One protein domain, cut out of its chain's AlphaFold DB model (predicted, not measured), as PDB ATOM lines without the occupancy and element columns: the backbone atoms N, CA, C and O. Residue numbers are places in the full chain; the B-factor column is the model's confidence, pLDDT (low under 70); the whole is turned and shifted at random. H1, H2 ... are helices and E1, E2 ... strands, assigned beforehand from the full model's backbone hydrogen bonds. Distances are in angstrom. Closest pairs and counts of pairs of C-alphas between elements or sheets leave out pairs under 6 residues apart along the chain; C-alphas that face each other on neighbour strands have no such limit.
ATOM      1  N   ALA A  30      55.702 106.732  -3.387       64.62
ATOM      2  CA  ALA A  30      56.292 107.945  -2.789       64.62
ATOM      3  C   ALA A  30      57.041 108.842  -3.795       64.62
ATOM      4  O   ALA A  30      58.165 108.525  -4.189       64.62
ATOM      5  N   THR A  31      56.389 109.927  -4.228       75.12
ATOM      6  CA  THR A  31      56.898 110.842  -5.264       75.12
ATOM      7  C   THR A  31      58.287 111.369  -4.919       75.12
ATOM      8  O   THR A  31      59.109 111.551  -5.811       75.12
ATOM      9  N   SER A  32      58.575 111.538  -3.627       84.88
ATOM     10  CA  SER A  32      59.904 111.835  -3.121       84.88
ATOM     11  C   SER A  32      60.341 110.853  -2.034       84.88
ATOM     12  O   SER A  32      59.529 110.289  -1.299       84.88
ATOM     13  N   SER A  33      61.650 110.639  -1.934       87.81
ATOM     14  CA  SER A  33      62.274 109.927  -0.817       87.81
ATOM     15  C   SER A  33      63.655 110.505  -0.534       87.81
ATOM     16  O   SER A  33      64.389 110.835  -1.464       87.81
ATOM     17  N   SER A  34      64.009 110.608   0.742       92.00
ATOM     18  CA  SER A  34      65.314 111.086   1.200       92.00
ATOM     19  C   SER A  34      66.046 109.949   1.898       92.00
ATOM     20  O   SER A  34      65.437 109.181   2.640       92.00
ATOM     21  N   THR A  35      67.343 109.816   1.640       91.19
ATOM     22  CA  THR A  35      68.207 108.821   2.289       91.19
ATOM     23  C   THR A  35      69.194 109.533   3.193       91.19
ATOM     24  O   THR A  35      69.797 110.520   2.771       91.19
ATOM     25  N   PHE A  36      69.368 109.016   4.406       91.62
ATOM     26  CA  PHE A  36      70.243 109.587   5.421       91.62
ATOM     27  C   PHE A  36      71.346 108.606   5.823       91.62
ATOM     28  O   PHE A  36      71.173 107.392   5.684       91.62
ATOM     29  N   SER A  37      72.464 109.137   6.313       89.25
ATOM     30  CA  SER A  37      73.514 108.361   6.967       89.25
ATOM     31  C   SER A  37      73.059 107.846   8.333       89.25
ATOM     32  O   SER A  37      72.047 108.291   8.880       89.25
ATOM     33  N   ASP A  38      73.840 106.935   8.907       87.25
ATOM     34  CA  ASP A  38      73.678 106.485  10.296       87.25
ATOM     35  C   ASP A  38      73.786 107.633  11.315       87.25
ATOM     36  O   ASP A  38      73.167 107.599  12.376       87.25
ATOM     37  N   SER A  39      74.531 108.672  10.950       87.19
ATOM     38  CA  SER A  39      74.789 109.879  11.727       87.19
ATOM     39  C   SER A  39      73.768 110.994  11.450       87.19
ATOM     40  O   SER A  39      73.827 112.046  12.081       87.19
ATOM     41  N   GLY A  40      72.816 110.773  10.532       89.31
ATOM     42  CA  GLY A  40      71.740 111.715  10.198       89.31
ATOM     43  C   GLY A  40      72.036 112.686   9.047       89.31
ATOM     44  O   GLY A  40      71.237 113.587   8.798       89.31
ATOM     45  N   ASP A  41      73.135 112.512   8.312       91.69
ATOM     46  CA  ASP A  41      73.461 113.358   7.159       91.69
ATOM     47  C   ASP A  41      72.608 113.009   5.940       91.69
ATOM     48  O   ASP A  41      72.435 111.838   5.611       91.69
ATOM     49  N   LEU A  42      72.139 114.011   5.194       92.00
ATOM     50  CA  LEU A  42      71.417 113.776   3.942       92.00
ATOM     51  C   LEU A  42      72.368 113.258   2.850       92.00
ATOM     52  O   LEU A  42      73.237 113.983   2.366       92.00
ATOM     53  N   TYR A  43      72.169 112.013   2.423       94.31
ATOM     54  CA  TYR A  43      72.958 111.378   1.364       94.31
ATOM     55  C   TYR A  43      72.398 111.653  -0.019       94.31
ATOM     56  O   TYR A  43      73.149 111.975  -0.938       94.31
ATOM     57  N   ALA A  44      71.086 111.503  -0.186       94.94
ATOM     58  CA  ALA A  44      70.445 111.672  -1.477       94.94
ATOM     59  C   ALA A  44      68.967 112.015  -1.332       94.94
ATOM     60  O   ALA A  44      68.300 111.574  -0.394       94.94
ATOM     61  N   VAL A  45      68.452 112.739  -2.320       94.44
ATOM     62  CA  VAL A  45      67.020 112.957  -2.520       94.44
ATOM     63  C   VAL A  45      66.639 112.360  -3.861       94.44
ATOM     64  O   VAL A  45      67.276 112.615  -4.880       94.44
ATOM     65  N   ARG A  46      65.580 111.564  -3.867       93.12
ATOM     66  CA  ARG A  46      64.946 111.052  -5.072       93.12
ATOM     67  C   ARG A  46      63.603 111.734  -5.247       93.12
ATOM     68  O   ARG A  46      62.816 111.760  -4.306       93.12
ATOM     69  N   TYR A  47      63.342 112.211  -6.455       91.75
ATOM     70  CA  TYR A  47      62.038 112.662  -6.909       91.75
ATOM     71  C   TYR A  47      61.685 111.918  -8.198       91.75
ATOM     72  O   TYR A  47      62.349 112.070  -9.223       91.75
ATOM     73  N   ASP A  48      60.655 111.082  -8.146       90.88
ATOM     74  CA  ASP A  48      60.238 110.229  -9.254       90.88
ATOM     75  C   ASP A  48      61.374 109.338  -9.802       90.88
ATOM     76  O   ASP A  48      61.861 108.426  -9.119       90.88
ATOM     77  N   ASP A  49      61.759 109.551 -11.059       92.31
ATOM     78  CA  ASP A  49      62.835 108.824 -11.726       92.31
ATOM     79  C   ASP A  49      64.197 109.468 -11.441       92.31
ATOM     80  O   ASP A  49      65.218 108.860 -11.725       92.31
ATOM     81  N   TRP A  50      64.242 110.672 -10.873       92.94
ATOM     82  CA  TRP A  50      65.467 111.433 -10.667       92.94
ATOM     83  C   TRP A  50      66.000 111.253  -9.255       92.94
ATOM     84  O   TRP A  50      65.251 111.302  -8.283       92.94
ATOM     85  N   LYS A  51      67.310 111.079  -9.131       94.12
ATOM     86  CA  LYS A  51      68.028 111.040  -7.861       94.12
ATOM     87  C   LYS A  51      69.173 112.035  -7.899       94.12
ATOM     88  O   LYS A  51      69.940 112.051  -8.856       94.12
ATOM     89  N   ILE A  52      69.280 112.832  -6.848       94.12
ATOM     90  CA  ILE A  52      70.373 113.762  -6.596       94.12
ATOM     91  C   ILE A  52      71.126 113.224  -5.387       94.12
ATOM     92  O   ILE A  52      70.537 113.086  -4.313       94.12
ATOM     93  N   SER A  53      72.403 112.900  -5.564       93.75
ATOM     94  CA  SER A  53      73.254 112.377  -4.491       93.75
ATOM     95  C   SER A  53      74.254 113.451  -4.057       93.75
ATOM     96  O   SER A  53      74.866 114.103  -4.891       93.75
ATOM     97  N   PHE A  54      74.410 113.649  -2.753       93.56
ATOM     98  CA  PHE A  54      75.319 114.633  -2.148       93.56
ATOM     99  C   PHE A  54      76.538 113.962  -1.511       93.56
ATOM    100  O   PHE A  54      77.642 114.513  -1.506       93.56
ATOM    101  N   LYS A  55      76.321 112.755  -0.980       93.19
ATOM    102  CA  LYS A  55      77.321 111.898  -0.348       93.19
ATOM    103  C   LYS A  55      77.123 110.456  -0.808       93.19
ATOM    104  O   LYS A  55      75.996 110.032  -1.072       93.19
ATOM    105  N   ALA A  56      78.211 109.701  -0.896       89.75
ATOM    106  CA  ALA A  56      78.178 108.274  -1.201       89.75
ATOM    107  C   ALA A  56      79.306 107.535  -0.478       89.75
ATOM    108  O   ALA A  56      80.388 108.087  -0.289       89.75
ATOM    109  N   VAL A  57      79.078 106.271  -0.123       90.00
ATOM    110  CA  VAL A  57      80.136 105.377   0.367       90.00
ATOM    111  C   VAL A  57      80.771 104.680  -0.829       90.00
ATOM    112  O   VAL A  57      80.072 104.069  -1.638       90.00
ATOM    113  N   VAL A  58      82.093 104.782  -0.962       87.69
ATOM    114  CA  VAL A  58      82.823 104.157  -2.069       87.69
ATOM    115  C   VAL A  58      83.298 102.767  -1.653       87.69
ATOM    116  O   VAL A  58      84.004 102.608  -0.661       87.69
ATOM    117  N   GLY A  59      82.954 101.754  -2.447       87.44
ATOM    118  CA  GLY A  59      83.347 100.372  -2.190       87.44
ATOM    119  C   GLY A  59      82.374  99.661  -1.254       87.44
ATOM    120  O   GLY A  59      81.185  99.558  -1.547       87.44
ATOM    121  N   ASN A  60      82.883  99.104  -0.157       89.38
ATOM    122  CA  ASN A  60      82.065  98.345   0.783       89.38
ATOM    123  C   ASN A  60      81.257  99.296   1.676       89.38
ATOM    124  O   ASN A  60      81.811 100.179   2.318       89.38
ATOM    125  N   LEU A  61      79.946  99.083   1.744       84.69
ATOM    126  CA  LEU A  61      79.020  99.943   2.480       84.69
ATOM    127  C   LEU A  61      79.335 100.080   3.983       84.69
ATOM    128  O   LEU A  61      79.025 101.109   4.568       84.69
ATOM    129  N   PHE A  62      79.924  99.058   4.609       86.06
ATOM    130  CA  PHE A  62      80.129  99.010   6.061       86.06
ATOM    131  C   PHE A  62      81.439  99.647   6.530       86.06
ATOM    132  O   PHE A  62      81.544 100.030   7.691       86.06
ATOM    133  N   ASN A  63      82.460  99.702   5.675       89.56
ATOM    134  CA  ASN A  63      83.798 100.178   6.053       89.56
ATOM    135  C   ASN A  63      84.471 101.055   4.988       89.56
ATOM    136  O   ASN A  63      85.614 101.476   5.166       89.56
ATOM    137  N   GLY A  64      83.789 101.303   3.875       89.56
ATOM    138  CA  GLY A  64      84.260 102.180   2.822       89.56
ATOM    139  C   GLY A  64      84.243 103.642   3.269       89.56
ATOM    140  O   GLY A  64      83.456 104.023   4.137       89.56
ATOM    141  N   PRO A  65      85.103 104.482   2.678       91.44
ATOM    142  CA  PRO A  65      85.098 105.905   2.965       91.44
ATOM    143  C   PRO A  65      83.842 106.577   2.398       91.44
ATOM    144  O   PRO A  65      83.403 106.278   1.281       91.44
ATOM    145  N   GLU A  66      83.306 107.540   3.146       90.25
ATOM    146  CA  GLU A  66      82.328 108.494   2.626       90.25
ATOM    147  C   GLU A  66      83.031 109.497   1.699       90.25
ATOM    148  O   GLU A  66      84.116 110.004   1.991       90.25
ATOM    149  N   ARG A  67      82.393 109.804   0.572       89.25
ATOM    150  CA  ARG A  67      82.815 110.823  -0.381       89.25
ATOM    151  C   ARG A  67      81.698 111.838  -0.570       89.25
ATOM    152  O   ARG A  67      80.587 111.471  -0.949       89.25
ATOM    153  N   SER A  68      82.024 113.112  -0.385       90.25
ATOM    154  CA  SER A  68      81.181 114.238  -0.781       90.25
ATOM    155  C   SER A  68      81.561 114.744  -2.173       90.25
ATOM    156  O   SER A  68      82.691 114.571  -2.647       90.25
ATOM    157  N   THR A  69      80.600 115.352  -2.863       83.50
ATOM    158  CA  THR A  69      80.781 115.877  -4.221       83.50
ATOM    159  C   THR A  69      80.559 117.384  -4.260       83.50
ATOM    160  O   THR A  69      79.577 117.864  -3.703       83.50
ATOM    161  N   ASN A  70      81.415 118.123  -4.975       85.56
ATOM    162  CA  ASN A  70      81.248 119.573  -5.158       85.56
ATOM    163  C   ASN A  70      79.995 119.920  -5.975       85.56
ATOM    164  O   ASN A  70      79.287 120.871  -5.661       85.56
ATOM    165  N   ALA A  71      79.730 119.147  -7.027       86.44
ATOM    166  CA  ALA A  71      78.505 119.219  -7.808       86.44
ATOM    167  C   ALA A  71      77.731 117.932  -7.563       86.44
ATOM    168  O   ALA A  71      78.293 116.853  -7.753       86.44
ATOM    169  N   ALA A  72      76.481 118.061  -7.120       89.38
ATOM    170  CA  ALA A  72      75.654 116.922  -6.769       89.38
ATOM    171  C   ALA A  72      75.346 116.094  -8.029       89.38
ATOM    172  O   ALA A  72      74.666 116.587  -8.934       89.38
ATOM    173  N   PRO A  73      75.855 114.859  -8.130       89.81
ATOM    174  CA  PRO A  73      75.522 113.962  -9.216       89.81
ATOM    175  C   PRO A  73      74.019 113.725  -9.361       89.81
ATOM    176  O   PRO A  73      73.329 113.461  -8.374       89.81
ATOM    177  N   VAL A  74      73.530 113.761 -10.606       92.44
ATOM    178  CA  VAL A  74      72.118 113.530 -10.919       92.44
ATOM    179  C   VAL A  74      71.946 112.330 -11.829       92.44
ATOM    180  O   VAL A  74      72.527 112.244 -12.907       92.44
ATOM    181  N   THR A  75      71.097 111.413 -11.391       93.44
ATOM    182  CA  THR A  75      70.859 110.148 -12.072       93.44
ATOM    183  C   THR A  75      69.379 109.990 -12.364       93.44
ATOM    184  O   THR A  75      68.539 110.153 -11.479       93.44
ATOM    185  N   ASN A  76      69.051 109.617 -13.599       93.44
ATOM    186  CA  ASN A  76      67.726 109.113 -13.921       93.44
ATOM    187  C   ASN A  76      67.698 107.596 -13.674       93.44
ATOM    188  O   ASN A  76      68.180 106.827 -14.498       93.44
ATOM    189  N   LEU A  77      67.120 107.158 -12.560       92.69
ATOM    190  CA  LEU A  77      67.040 105.760 -12.127       92.69
ATOM    191  C   LEU A  77      66.192 104.870 -13.046       92.69
ATOM    192  O   LEU A  77      66.291 103.649 -12.957       92.69
ATOM    193  N   ARG A  78      65.348 105.444 -13.915       91.69
ATOM    194  CA  ARG A  78      64.637 104.663 -14.940       91.69
ATOM    195  C   ARG A  78      65.559 104.297 -16.104       91.69
ATOM    196  O   ARG A  78      65.356 103.256 -16.719       91.69
ATOM    197  N   MET A  79      66.543 105.143 -16.404       92.12
ATOM    198  CA  MET A  79      67.538 104.907 -17.457       92.12
ATOM    199  C   MET A  79      68.793 104.204 -16.926       92.12
ATOM    200  O   MET A  79      69.344 103.348 -17.607       92.12
ATOM    201  N   ASP A  80      69.220 104.545 -15.711       94.12
ATOM    202  CA  ASP A  80      70.410 104.020 -15.042       94.12
ATOM    203  C   ASP A  80      70.087 103.616 -13.592       94.12
ATOM    204  O   ASP A  80      70.374 104.356 -12.645       94.12
ATOM    205  N   PRO A  81      69.470 102.436 -13.388       93.12
ATOM    206  CA  PRO A  81      69.137 101.940 -12.054       93.12
ATOM    207  C   PRO A  81      70.368 101.649 -11.186       93.12
ATOM    208  O   PRO A  81      70.239 101.547  -9.969       93.12
ATOM    209  N   GLY A  82      71.533 101.452 -11.813       92.00
ATOM    210  CA  GLY A  82      72.789 101.121 -11.142       92.00
ATOM    211  C   GLY A  82      73.645 102.333 -10.781       92.00
ATOM    212  O   GLY A  82      74.676 102.146 -10.143       92.00
ATOM    213  N   GLU A  83      73.238 103.538 -11.191       92.62
ATOM    214  CA  GLU A  83      73.959 104.797 -10.959       92.62
ATOM    215  C   GLU A  83      75.407 104.786 -11.479       92.62
ATOM    216  O   GLU A  83      76.311 105.356 -10.868       92.62
ATOM    217  N   ARG A  84      75.643 104.119 -12.614       91.06
ATOM    218  CA  ARG A  84      76.988 103.860 -13.155       91.06
ATOM    219  C   ARG A  84      77.457 104.878 -14.175       91.06
ATOM    220  O   ARG A  84      78.663 105.015 -14.386       91.06
ATOM    221  N   ASN A  85      76.541 105.608 -14.806       91.00
ATOM    222  CA  ASN A  85      76.876 106.477 -15.934       91.00
ATOM    223  C   ASN A  85      77.948 107.517 -15.590       91.00
ATOM    224  O   ASN A  85      78.729 107.905 -16.448       91.00
ATOM    225  N   GLN A  86      78.039 107.935 -14.334       87.06
ATOM    226  CA  GLN A  86      78.988 108.963 -13.917       87.06
ATOM    227  C   GLN A  86      80.438 108.495 -13.876       87.06
ATOM    228  O   GLN A  86      81.343 109.304 -14.069       87.06
ATOM    229  N   SER A  87      80.665 107.207 -13.616       87.06
ATOM    230  CA  SER A  87      81.998 106.605 -13.614       87.06
ATOM    231  C   SER A  87      82.309 105.864 -14.911       87.06
ATOM    232  O   SER A  87      83.476 105.751 -15.274       87.06
ATOM    233  N   GLU A  88      81.289 105.347 -15.597       91.38
ATOM    234  CA  GLU A  88      81.462 104.428 -16.729       91.38
ATOM    235  C   GLU A  88      81.146 105.064 -18.092       91.38
ATOM    236  O   GLU A  88      81.544 104.516 -19.120       91.38
ATOM    237  N   SER A  89      80.475 106.225 -18.144       90.38
ATOM    238  CA  SER A  89      80.122 106.888 -19.406       90.38
ATOM    239  C   SER A  89      80.921 108.162 -19.649       90.38
ATOM    240  O   SER A  89      80.832 109.143 -18.915       90.38
ATOM    241  N   VAL A  90      81.619 108.195 -20.785       92.44
ATOM    242  CA  VAL A  90      82.311 109.396 -21.284       92.44
ATOM    243  C   VAL A  90      81.314 110.485 -21.716       92.44
ATOM    244  O   VAL A  90      81.647 111.668 -21.740       92.44
ATOM    245  N   LEU A  91      80.071 110.108 -22.034       93.50
ATOM    246  CA  LEU A  91      79.033 111.022 -22.525       93.50
ATOM    247  C   LEU A  91      78.112 111.554 -21.421       93.50
ATOM    248  O   LEU A  91      77.223 112.353 -21.721       93.50
ATOM    249  N   TYR A  92      78.315 111.161 -20.159       90.56
ATOM    250  CA  TYR A  92      77.451 111.588 -19.055       90.56
ATOM    251  C   TYR A  92      77.365 113.116 -18.937       90.56
ATOM    252  O   TYR A  92      76.269 113.648 -18.811       90.56
ATOM    253  N   GLY A  93      78.489 113.833 -19.058       89.69
ATOM    254  CA  GLY A  93      78.492 115.299 -18.973       89.69
ATOM    255  C   GLY A  93      77.646 115.974 -20.060       89.69
ATOM    256  O   GLY A  93      76.958 116.953 -19.786       89.69
ATOM    257  N   ARG A  94      77.635 115.411 -21.277       92.25
ATOM    258  CA  ARG A  94      76.778 115.886 -22.369       92.25
ATOM    259  C   ARG A  94      75.309 115.583 -22.088       92.25
ATOM    260  O   ARG A  94      74.486 116.483 -22.174       92.25
ATOM    261  N   TRP A  95      74.999 114.338 -21.723       91.31
ATOM    262  CA  TRP A  95      73.636 113.931 -21.377       91.31
ATOM    263  C   TRP A  95      73.059 114.798 -20.253       91.31
ATOM    264  O   TRP A  95      71.922 115.251 -20.352       91.31
ATOM    265  N   TRP A  96      73.862 115.069 -19.223       88.12
ATOM    266  CA  TRP A  96      73.487 115.913 -18.097       88.12
ATOM    267  C   TRP A  96      73.127 117.332 -18.554       88.12
ATOM    268  O   TRP A  96      72.066 117.818 -18.193       88.12
ATOM    269  N   GLY A  97      73.936 117.955 -19.418       88.44
ATOM    270  CA  GLY A  97      73.634 119.285 -19.964       88.44
ATOM    271  C   GLY A  97      72.454 119.339 -20.949       88.44
ATOM    272  O   GLY A  97      71.917 120.414 -21.175       88.44
ATOM    273  N   GLU A  98      72.059 118.212 -21.549       91.62
ATOM    274  CA  GLU A  98      70.923 118.134 -22.485       91.62
ATOM    275  C   GLU A  98      69.585 117.803 -21.798       91.62
ATOM    276  O   GLU A  98      68.528 118.045 -22.377       91.62
ATOM    277  N   ASN A  99      69.616 117.203 -20.601       84.44
ATOM    278  CA  ASN A  99      68.427 116.684 -19.904       84.44
ATOM    279  C   ASN A  99      68.127 117.398 -18.576       84.44
ATOM    280  O   ASN A  99      67.161 117.033 -17.900       84.44
ATOM    281  N   MET A 100      68.954 118.375 -18.205       72.81
ATOM    282  CA  MET A 100      68.694 119.337 -17.134       72.81
ATOM    283  C   MET A 100      68.194 120.656 -17.699       72.81
ATOM    284  O   MET A 100      67.301 121.242 -17.049       72.81
TER     285      MET A 100
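What this domain is: This is residues 30 to 100 of the 100 residues of an uncharacterized protein of Bythopirellula polymerisocia (UniProt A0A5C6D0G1). A small twisted antiparallel sheet of four strands, in the order E1, E2, E3, E6, makes the main wall, and at the far end of E3 the chain turns sharply into a separate two-stranded hairpin, E4 and E5. Two short helices, H1 and H2, sit by the E6 side of the sheet and only graze it. The printed part has 71 residues, with six named strands followed along the chain by two named helices, E1 E2 E3 E4 E5 E6 H1 H2, and its class is mixed, helices and strands. It is compact, with a radius of gyration of the C-alphas of 12.6 A and spans of 35 by 29 by 21 A.

How they stand to each other: In the larger sheet, E1, residues 32 to 36, E2, residues 42 to 47, and E3, residues 50 to 53, form a meander, each strand the antiparallel neighbour of the one before. E1 and E2 are a hairpin, with N 33 and O 46 within hydrogen-bond range at 2.9 A. E2 and E3 are also a hairpin, with N 47 and O 50 within range at 2.8 A. E6, residues 74 to 76, is an edge strand antiparallel to E3 at 150 degrees, with N 51 and O 75 at 2.8 A. E3 runs on into E4, residues 55 to 57, across a break of one residue at 77 degrees. E4 and E5, residues 66 to 68, are an antiparallel hairpin, with N 67 and O 56 at 2.8 A. The closest C-alphas of E2 and E4, those of Tyr 43 and Lys 55, are 4.7 A apart. H2, residues 92 to 99, is on the larger sheet but only grazes it; its closest C-alphas to E6 are those of Trp 96 and Val 74, 7.7 A apart. H1, residues 85 to 88, is only just on that sheet, with 5 pairs of C-alphas within 10 A, and grazes it with residues 85 to 86. H1 and H2 are close but not clearly touching, Gln 86 and Tyr 92 having the closest C-alphas at 6.0 A. Every O i to N i+4 pair of H2 is within hydrogen-bond range; H1 is too short for such a pair, and its one O i to N i+3 pair is not within range.

Where its parts are: E2 is 14.4 A from first to last C-alpha, E1 13.6 A and E3 10.0 A. E1 begins at C-alpha 32, (59.904, 111.835, -3.121). E6 is 6.9 A long, E4 7.1 A and E5 6.8 A. H1 is 5.1 A long, and H2 is 10.4 A long and ends at C-alpha 99, (68.427, 116.684, -19.904).

The domain as a whole: The two C-alphas farthest apart are those of Asn 63 and Glu 98, at 36.1 A. The printed part has no cut, and it ends at Met 100, the chain's last residue. No link is long. Mean pLDDT of the printed part is 89.7, and residue 30 alone is under 70.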